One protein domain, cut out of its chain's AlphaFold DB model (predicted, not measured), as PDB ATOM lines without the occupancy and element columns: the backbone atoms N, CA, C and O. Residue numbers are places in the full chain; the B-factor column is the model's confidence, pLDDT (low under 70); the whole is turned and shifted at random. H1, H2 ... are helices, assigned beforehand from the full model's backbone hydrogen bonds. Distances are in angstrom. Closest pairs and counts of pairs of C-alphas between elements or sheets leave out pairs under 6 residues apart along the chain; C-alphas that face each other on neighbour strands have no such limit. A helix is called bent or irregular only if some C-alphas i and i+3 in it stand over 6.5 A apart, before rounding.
ATOM      1  N   HIS A 105      42.100 -14.584 -34.288       88.56
ATOM      2  CA  HIS A 105      41.691 -14.325 -35.665       88.56
ATOM      3  C   HIS A 105      40.388 -15.052 -36.020       88.56
ATOM      4  O   HIS A 105      39.481 -14.439 -36.588       88.56
ATOM      5  N   TRP A 106      40.264 -16.328 -35.641       88.94
ATOM      6  CA  TRP A 106      39.030 -17.091 -35.806       88.94
ATOM      7  C   TRP A 106      37.867 -16.449 -35.057       88.94
ATOM      8  O   TRP A 106      36.815 -16.224 -35.648       88.94
ATOM      9  N   ASN A 107      38.055 -16.116 -33.780       88.50
ATOM     10  CA  ASN A 107      37.000 -15.549 -32.943       88.50
ATOM     11  C   ASN A 107      36.493 -14.214 -33.491       88.50
ATOM     12  O   ASN A 107      35.285 -13.989 -33.551       88.50
ATOM     13  N   ASN A 108      37.400 -13.348 -33.943       89.94
ATOM     14  CA  ASN A 108      37.036 -12.068 -34.539       89.94
ATOM     15  C   ASN A 108      36.299 -12.249 -35.869       89.94
ATOM     16  O   ASN A 108      35.252 -11.636 -36.064       89.94
ATOM     17  N   LEU A 109      36.759 -13.151 -36.740       89.19
ATOM     18  CA  LEU A 109      36.062 -13.433 -37.993       89.19
ATOM     19  C   LEU A 109      34.680 -14.068 -37.750       89.19
ATOM     20  O   LEU A 109      33.688 -13.685 -38.367       89.19
ATOM     21  N   TYR A 110      34.596 -15.031 -36.832       87.38
ATOM     22  CA  TYR A 110      33.385 -15.810 -36.590       87.38
ATOM     23  C   TYR A 110      32.258 -14.975 -35.965       87.38
ATOM     24  O   TYR A 110      31.083 -15.254 -36.219       87.38
ATOM     25  N   LYS A 111      32.582 -13.891 -35.239       88.12
ATOM     26  CA  LYS A 111      31.596 -12.902 -34.757       88.12
ATOM     27  C   LYS A 111      30.751 -12.313 -35.894       88.12
ATOM     28  O   LYS A 111      29.552 -12.099 -35.707       88.12
ATOM     29  N   HIS A 112      31.319 -12.129 -37.090       89.00
ATOM     30  CA  HIS A 112      30.579 -11.600 -38.242       89.00
ATOM     31  C   HIS A 112      29.470 -12.534 -38.737       89.00
ATOM     32  O   HIS A 112      28.523 -12.065 -39.367       89.00
ATOM     33  N   ARG A 113      29.517 -13.836 -38.416       88.88
ATOM     34  CA  ARG A 113      28.473 -14.788 -38.820       88.88
ATOM     35  C   ARG A 113      27.096 -14.359 -38.326       88.88
ATOM     36  O   ARG A 113      26.139 -14.427 -39.083       88.88
ATOM     37  N   VAL A 114      26.990 -13.880 -37.085       88.94
ATOM     38  CA  VAL A 114      25.704 -13.440 -36.516       88.94
ATOM     39  C   VAL A 114      25.128 -12.269 -37.308       88.94
ATOM     40  O   VAL A 114      23.928 -12.234 -37.569       88.94
ATOM     41  N   LEU A 115      25.982 -11.332 -37.725       89.62
ATOM     42  CA  LEU A 115      25.576 -10.212 -38.568       89.62
ATOM     43  C   LEU A 115      25.085 -10.707 -39.933       89.62
ATOM     44  O   LEU A 115      24.036 -10.267 -40.384       89.62
ATOM     45  N   ILE A 116      25.783 -11.665 -40.545       89.38
ATOM     46  CA  ILE A 116      25.374 -12.270 -41.820       89.38
ATOM     47  C   ILE A 116      24.001 -12.947 -41.698       89.38
ATOM     48  O   ILE A 116      23.134 -12.688 -42.526       89.38
ATOM     49  N   GLU A 117      23.763 -13.755 -40.661       90.44
ATOM     50  CA  GLU A 117      22.459 -14.411 -40.445       90.44
ATOM     51  C   GLU A 117      21.333 -13.389 -40.230       90.44
ATOM     52  O   GLU A 117      20.243 -13.536 -40.779       90.44
ATOM     53  N   ARG A 118      21.599 -12.309 -39.482       90.50
ATOM     54  CA  ARG A 118      20.643 -11.203 -39.319       90.50
ATOM     55  C   ARG A 118      20.331 -10.534 -40.655       90.50
ATOM     56  O   ARG A 118      19.164 -10.299 -40.948       90.50
ATOM     57  N   THR A 119      21.345 -10.273 -41.476       89.69
ATOM     58  CA  THR A 119      21.162  -9.721 -42.823       89.69
ATOM     59  C   THR A 119      20.350 -10.663 -43.708       89.69
ATOM     60  O   THR A 119      19.437 -10.212 -44.389       89.69
ATOM     61  N   ILE A 120      20.618 -11.972 -43.668       90.00
ATOM     62  CA  ILE A 120      19.833 -12.974 -44.403       90.00
ATOM     63  C   ILE A 120      18.373 -12.963 -43.942       90.00
ATOM     64  O   ILE A 120      17.479 -13.001 -44.784       90.00
ATOM     65  N   ASN A 121      18.116 -12.875 -42.636       90.50
ATOM     66  CA  ASN A 121      16.755 -12.780 -42.113       90.50
ATOM     67  C   ASN A 121      16.049 -11.506 -42.593       90.50
ATOM     68  O   ASN A 121      14.910 -11.591 -43.031       90.50
ATOM     69  N   LEU A 122      16.729 -10.355 -42.604       88.19
ATOM     70  CA  LEU A 122      16.172  -9.114 -43.159       88.19
ATOM     71  C   LEU A 122      15.863  -9.233 -44.658       88.19
ATOM     72  O   LEU A 122      14.824  -8.758 -45.106       88.19
ATOM     73  N   ILE A 123      16.728  -9.895 -45.436       88.38
ATOM     74  CA  ILE A 123      16.459 -10.185 -46.854       88.38
ATOM     75  C   ILE A 123      15.190 -11.034 -46.983       88.38
ATOM     76  O   ILE A 123      14.334 -10.737 -47.810       88.38
ATOM     77  N   LYS A 124      15.062 -12.093 -46.182       87.81
ATOM     78  CA  LYS A 124      13.924 -13.017 -46.261       87.81
ATOM     79  C   LYS A 124      12.604 -12.364 -45.871       87.81
ATOM     80  O   LYS A 124      11.644 -12.469 -46.631       87.81
ATOM     81  N   ASP A 125      12.604 -11.690 -44.727       87.44
ATOM     82  CA  ASP A 125      11.413 -11.154 -44.076       87.44
ATOM     83  C   ASP A 125      11.046  -9.774 -44.637       87.44
ATOM     84  O   ASP A 125      10.037  -9.613 -45.321       87.44
ATOM     85  N   SER A 126      11.921  -8.775 -44.475       84.31
ATOM     86  CA  SER A 126      11.617  -7.384 -44.840       84.31
ATOM     87  C   SER A 126      11.483  -7.155 -46.346       84.31
ATOM     88  O   SER A 126      10.688  -6.318 -46.766       84.31
ATOM     89  N   PHE A 127      12.236  -7.891 -47.169       81.94
ATOM     90  CA  PHE A 127      12.099  -7.837 -48.632       81.94
ATOM     91  C   PHE A 127      11.198  -8.946 -49.182       81.94
ATOM     92  O   PHE A 127      11.154  -9.153 -50.397       81.94
ATOM     93  N   ALA A 128      10.483  -9.648 -48.293       79.75
ATOM     94  CA  ALA A 128       9.488 -10.664 -48.610       79.75
ATOM     95  C   ALA A 128       9.989 -11.746 -49.577       79.75
ATOM     96  O   ALA A 128       9.179 -12.369 -50.257       79.75
ATOM     97  N   VAL A 129      11.310 -11.977 -49.652       80.81
ATOM     98  CA  VAL A 129      11.947 -12.946 -50.560       80.81
ATOM     99  C   VAL A 129      11.395 -14.352 -50.322       80.81
ATOM    100  O   VAL A 129      11.271 -15.127 -51.269       80.81
ATOM    101  N   GLU A 130      11.035 -14.656 -49.074       80.31
ATOM    102  CA  GLU A 130      10.443 -15.928 -48.657       80.31
ATOM    103  C   GLU A 130       8.970 -16.074 -49.073       80.31
ATOM    104  O   GLU A 130       8.550 -17.156 -49.472       80.31
ATOM    105  N   THR A 131       8.195 -14.987 -49.062       80.19
ATOM    106  CA  THR A 131       6.751 -14.995 -49.352       80.19
ATOM    107  C   THR A 131       6.410 -14.512 -50.767       80.19
ATOM    108  O   THR A 131       5.275 -14.103 -51.034       80.19
ATOM    109  N   ARG A 132       7.374 -14.516 -51.699       77.06
ATOM    110  CA  ARG A 132       7.133 -14.064 -53.081       77.06
ATOM    111  C   ARG A 132       6.227 -15.025 -53.836       77.06
ATOM    112  O   ARG A 132       6.310 -16.239 -53.698       77.06
ATOM    113  N   LYS A 133       5.408 -14.456 -54.720       79.25
ATOM    114  CA  LYS A 133       4.472 -15.193 -55.588       79.25
ATOM    115  C   LYS A 133       4.981 -15.371 -57.026       79.25
ATOM    116  O   LYS A 133       4.278 -15.940 -57.855       79.25
ATOM    117  N   SER A 134       6.170 -14.854 -57.350       79.06
ATOM    118  CA  SER A 134       6.763 -14.950 -58.688       79.06
ATOM    119  C   SER A 134       7.408 -16.319 -58.912       79.06
ATOM    120  O   SER A 134       8.248 -16.732 -58.117       79.06
ATOM    121  N   TRP A 135       7.101 -16.967 -60.034       79.94
ATOM    122  CA  TRP A 135       7.647 -18.286 -60.390       79.94
ATOM    123  C   TRP A 135       8.807 -18.226 -61.396       79.94
ATOM    124  O   TRP A 135       9.453 -19.234 -61.668       79.94
ATOM    125  N   ASN A 136       9.093 -17.047 -61.960       90.12
ATOM    126  CA  ASN A 136      10.157 -16.872 -62.946       90.12
ATOM    127  C   ASN A 136      11.536 -16.775 -62.268       90.12
ATOM    128  O   ASN A 136      11.800 -15.855 -61.492       90.12
ATOM    129  N   THR A 137      12.443 -17.687 -62.623       88.12
ATOM    130  CA  THR A 137      13.816 -17.763 -62.096       88.12
ATOM    131  C   THR A 137      14.623 -16.480 -62.298       88.12
ATOM    132  O   THR A 137      15.424 -16.116 -61.437       88.12
ATOM    133  N   THR A 138      14.442 -15.783 -63.422       90.81
ATOM    134  CA  THR A 138      15.159 -14.534 -63.716       90.81
ATOM    135  C   THR A 138      14.702 -13.423 -62.780       90.81
ATOM    136  O   THR A 138      15.540 -12.778 -62.152       90.81
ATOM    137  N   THR A 139      13.387 -13.259 -62.606       87.44
ATOM    138  CA  THR A 139      12.802 -12.285 -61.672       87.44
ATOM    139  C   THR A 139      13.250 -12.560 -60.237       87.44
ATOM    140  O   THR A 139      13.747 -11.665 -59.567       87.44
ATOM    141  N   ILE A 140      13.219 -13.826 -59.807       87.38
ATOM    142  CA  ILE A 140      13.673 -14.250 -58.471       87.38
ATOM    143  C   ILE A 140      15.125 -13.834 -58.202       87.38
ATOM    144  O   ILE A 140      15.432 -13.355 -57.107       87.38
ATOM    145  N   LYS A 141      16.024 -14.027 -59.176       89.12
ATOM    146  CA  LYS A 141      17.438 -13.636 -59.049       89.12
ATOM    147  C   LYS A 141      17.580 -12.123 -58.919       89.12
ATOM    148  O   LYS A 141      18.284 -11.658 -58.027       89.12
ATOM    149  N   VAL A 142      16.897 -11.377 -59.786       89.81
ATOM    150  CA  VAL A 142      16.914  -9.910 -59.799       89.81
ATOM    151  C   VAL A 142      16.417  -9.345 -58.467       89.81
ATOM    152  O   VAL A 142      17.098  -8.514 -57.871       89.81
ATOM    153  N   ASP A 143      15.311  -9.862 -57.937       87.12
ATOM    154  CA  ASP A 143      14.747  -9.409 -56.665       87.12
ATOM    155  C   ASP A 143      15.688  -9.676 -55.477       87.12
ATOM    156  O   ASP A 143      15.808  -8.848 -54.575       87.12
ATOM    157  N   VAL A 144      16.388 -10.823 -55.459       88.62
ATOM    158  CA  VAL A 144      17.403 -11.113 -54.423       88.62
ATOM    159  C   VAL A 144      18.570 -10.129 -54.511       88.62
ATOM    160  O   VAL A 144      19.030  -9.636 -53.481       88.62
ATOM    161  N   TYR A 145      19.038  -9.811 -55.721       89.69
ATOM    162  CA  TYR A 145      20.111  -8.832 -55.898       89.69
ATOM    163  C   TYR A 145      19.686  -7.432 -55.460       89.69
ATOM    164  O   TYR A 145      20.442  -6.771 -54.745       89.69
ATOM    165  N   PHE A 146      18.474  -6.996 -55.811       89.31
ATOM    166  CA  PHE A 146      17.955  -5.708 -55.358       89.31
ATOM    167  C   PHE A 146      17.839  -5.638 -53.835       89.31
ATOM    168  O   PHE A 146      18.334  -4.672 -53.255       89.31
ATOM    169  N   ALA A 147      17.295  -6.672 -53.183       88.44
ATOM    170  CA  ALA A 147      17.223  -6.750 -51.721       88.44
ATOM    171  C   ALA A 147      18.612  -6.686 -51.051       88.44
ATOM    172  O   ALA A 147      18.789  -6.052 -50.013       88.44
ATOM    173  N   GLY A 148      19.630  -7.309 -51.652       87.94
ATOM    174  CA  GLY A 148      21.006  -7.217 -51.157       87.94
ATOM    175  C   GLY A 148      21.597  -5.805 -51.274       87.94
ATOM    176  O   GLY A 148      22.241  -5.316 -50.342       87.94
ATOM    177  N   ILE A 149      21.366  -5.123 -52.401       88.44
ATOM    178  CA  ILE A 149      21.877  -3.764 -52.653       88.44
ATOM    179  C   ILE A 149      21.220  -2.740 -51.716       88.44
ATOM    180  O   ILE A 149      21.905  -1.857 -51.191       88.44
ATOM    181  N   THR A 150      19.909  -2.842 -51.489       87.06
ATOM    182  CA  THR A 150      19.162  -1.911 -50.627       87.06
ATOM    183  C   THR A 150      19.628  -1.977 -49.174       87.06
ATOM    184  O   THR A 150      19.843  -0.931 -48.557       87.06
ATOM    185  N   ILE A 151      19.877  -3.176 -48.640       82.62
ATOM    186  CA  ILE A 151      20.373  -3.342 -47.266       82.62
ATOM    187  C   ILE A 151      21.738  -2.675 -47.083       82.62
ATOM    188  O   ILE A 151      21.913  -1.919 -46.127       82.62
ATOM    189  N   ASN A 152      22.670  -2.870 -48.020       69.38
ATOM    190  CA  ASN A 152      24.008  -2.269 -47.943       69.38
ATOM    191  C   ASN A 152      23.988  -0.729 -47.947       69.38
ATOM    192  O   ASN A 152      24.859  -0.098 -47.353       69.38
ATOM    193  N   ARG A 153      22.989  -0.098 -48.579       61.56
ATOM    194  CA  ARG A 153      22.816   1.366 -48.527       61.56
ATOM    195  C   ARG A 153      22.207   1.856 -47.211       61.56
ATOM    196  O   ARG A 153      22.568   2.931 -46.732       61.56
ATOM    197  N   SER A 154      21.313   1.073 -46.610       58.12
ATOM    198  CA  SER A 154      20.650   1.421 -45.343       58.12
ATOM    199  C   SER A 154      21.569   1.342 -44.114       58.12
ATOM    200  O   SER A 154      21.326   2.006 -43.110       58.12
ATOM    201  N   THR A 155      22.639   0.547 -44.181       55.75
ATOM    202  CA  THR A 155      23.636   0.438 -43.106       55.75
ATOM    203  C   THR A 155      24.665   1.566 -43.160       55.75
ATOM    204  O   THR A 155      25.055   2.070 -42.113       55.75
ATOM    205  N   SER A 156      25.041   2.033 -44.356       51.47
ATOM    206  CA  SER A 156      25.986   3.151 -44.532       51.47
ATOM    207  C   SER A 156      25.435   4.497 -44.031       51.47
ATOM    208  O   SER A 156      26.186   5.374 -43.622       51.47
ATOM    209  N   SER A 157      24.109   4.650 -44.014       48.31
ATOM    210  CA  SER A 157      23.417   5.853 -43.528       48.31
ATOM    211  C   SER A 157      23.252   5.903 -42.003       48.31
ATOM    212  O   SER A 157      22.921   6.957 -41.474       48.31
ATOM    213  N   LYS A 158      23.516   4.802 -41.284       48.44
ATOM    214  CA  LYS A 158      23.435   4.736 -39.811       48.44
ATOM    215  C   LYS A 158      24.778   4.942 -39.099       48.44
ATOM    216  O   LYS A 158      24.812   4.913 -37.878       48.44
TER     217      LYS A 158
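AT A GLANCE: This is residues 105 to 158 of the 161 residues of an uncharacterized protein of Fusobacterium nucleatum (UniProt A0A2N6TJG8). Two long helices meet at a steep angle, the last part of H1 packing on the middle of H2, and a long loop, residues 126 to 136, joins the end of H1 to the start of H2. The first part of H1, residues 105 to 118, sticks out from this meeting place as a long arm, and residues 153 to 158 at the other end of the printed part stick out as a shorter one. The printed part has 54 residues with two named helices, H1 then H2, and no named strand; its class is all helix. The whole is loose, with a radius of gyration of the C-alphas of 13.5 A, and elongated, spanning 42 by 24 by 17 A.

IN THESE COORDINATES: H1, the longest helix, takes residues 105 to 125 and measures 31.6 A from C-alpha 105 at (41.691, -14.325, -35.665) to C-alpha 125 at (11.413, -11.154, -44.076). It is neither bent nor irregular, but only just: C-alphas 111 and 114 are 6.2 A apart. H2 takes residues 137 to 156, is 29.9 A long and ends with C-alpha 156 at (25.986, 3.151, -44.532).

HOW THE PARTS SIT: H1 touches H2 with residues 119 to 123 alone, and H2 touches H1 with residues 144 to 151 alone. Their closest C-alphas, those of Ile 123 and Ala 147, are 6.0 A apart. The helices stand at a steep tilt of 60 degrees and run opposite ways. Of the O i to N i+4 pairs, 13 of 17 in H1 and 15 of 16 in H2 are within hydrogen-bond range.

THE WHOLE: The C-alphas of His 105 and Trp 135, the two farthest apart, are 42.3 A apart. Without the stretches that stand free, 34 residues span 24 by 17 by 10 A. The printed part has no cut, and the link from H1 to H2, 11 residues, is long. The mean pLDDT of the printed part is 82.9; residues 152 to 158 are under 70.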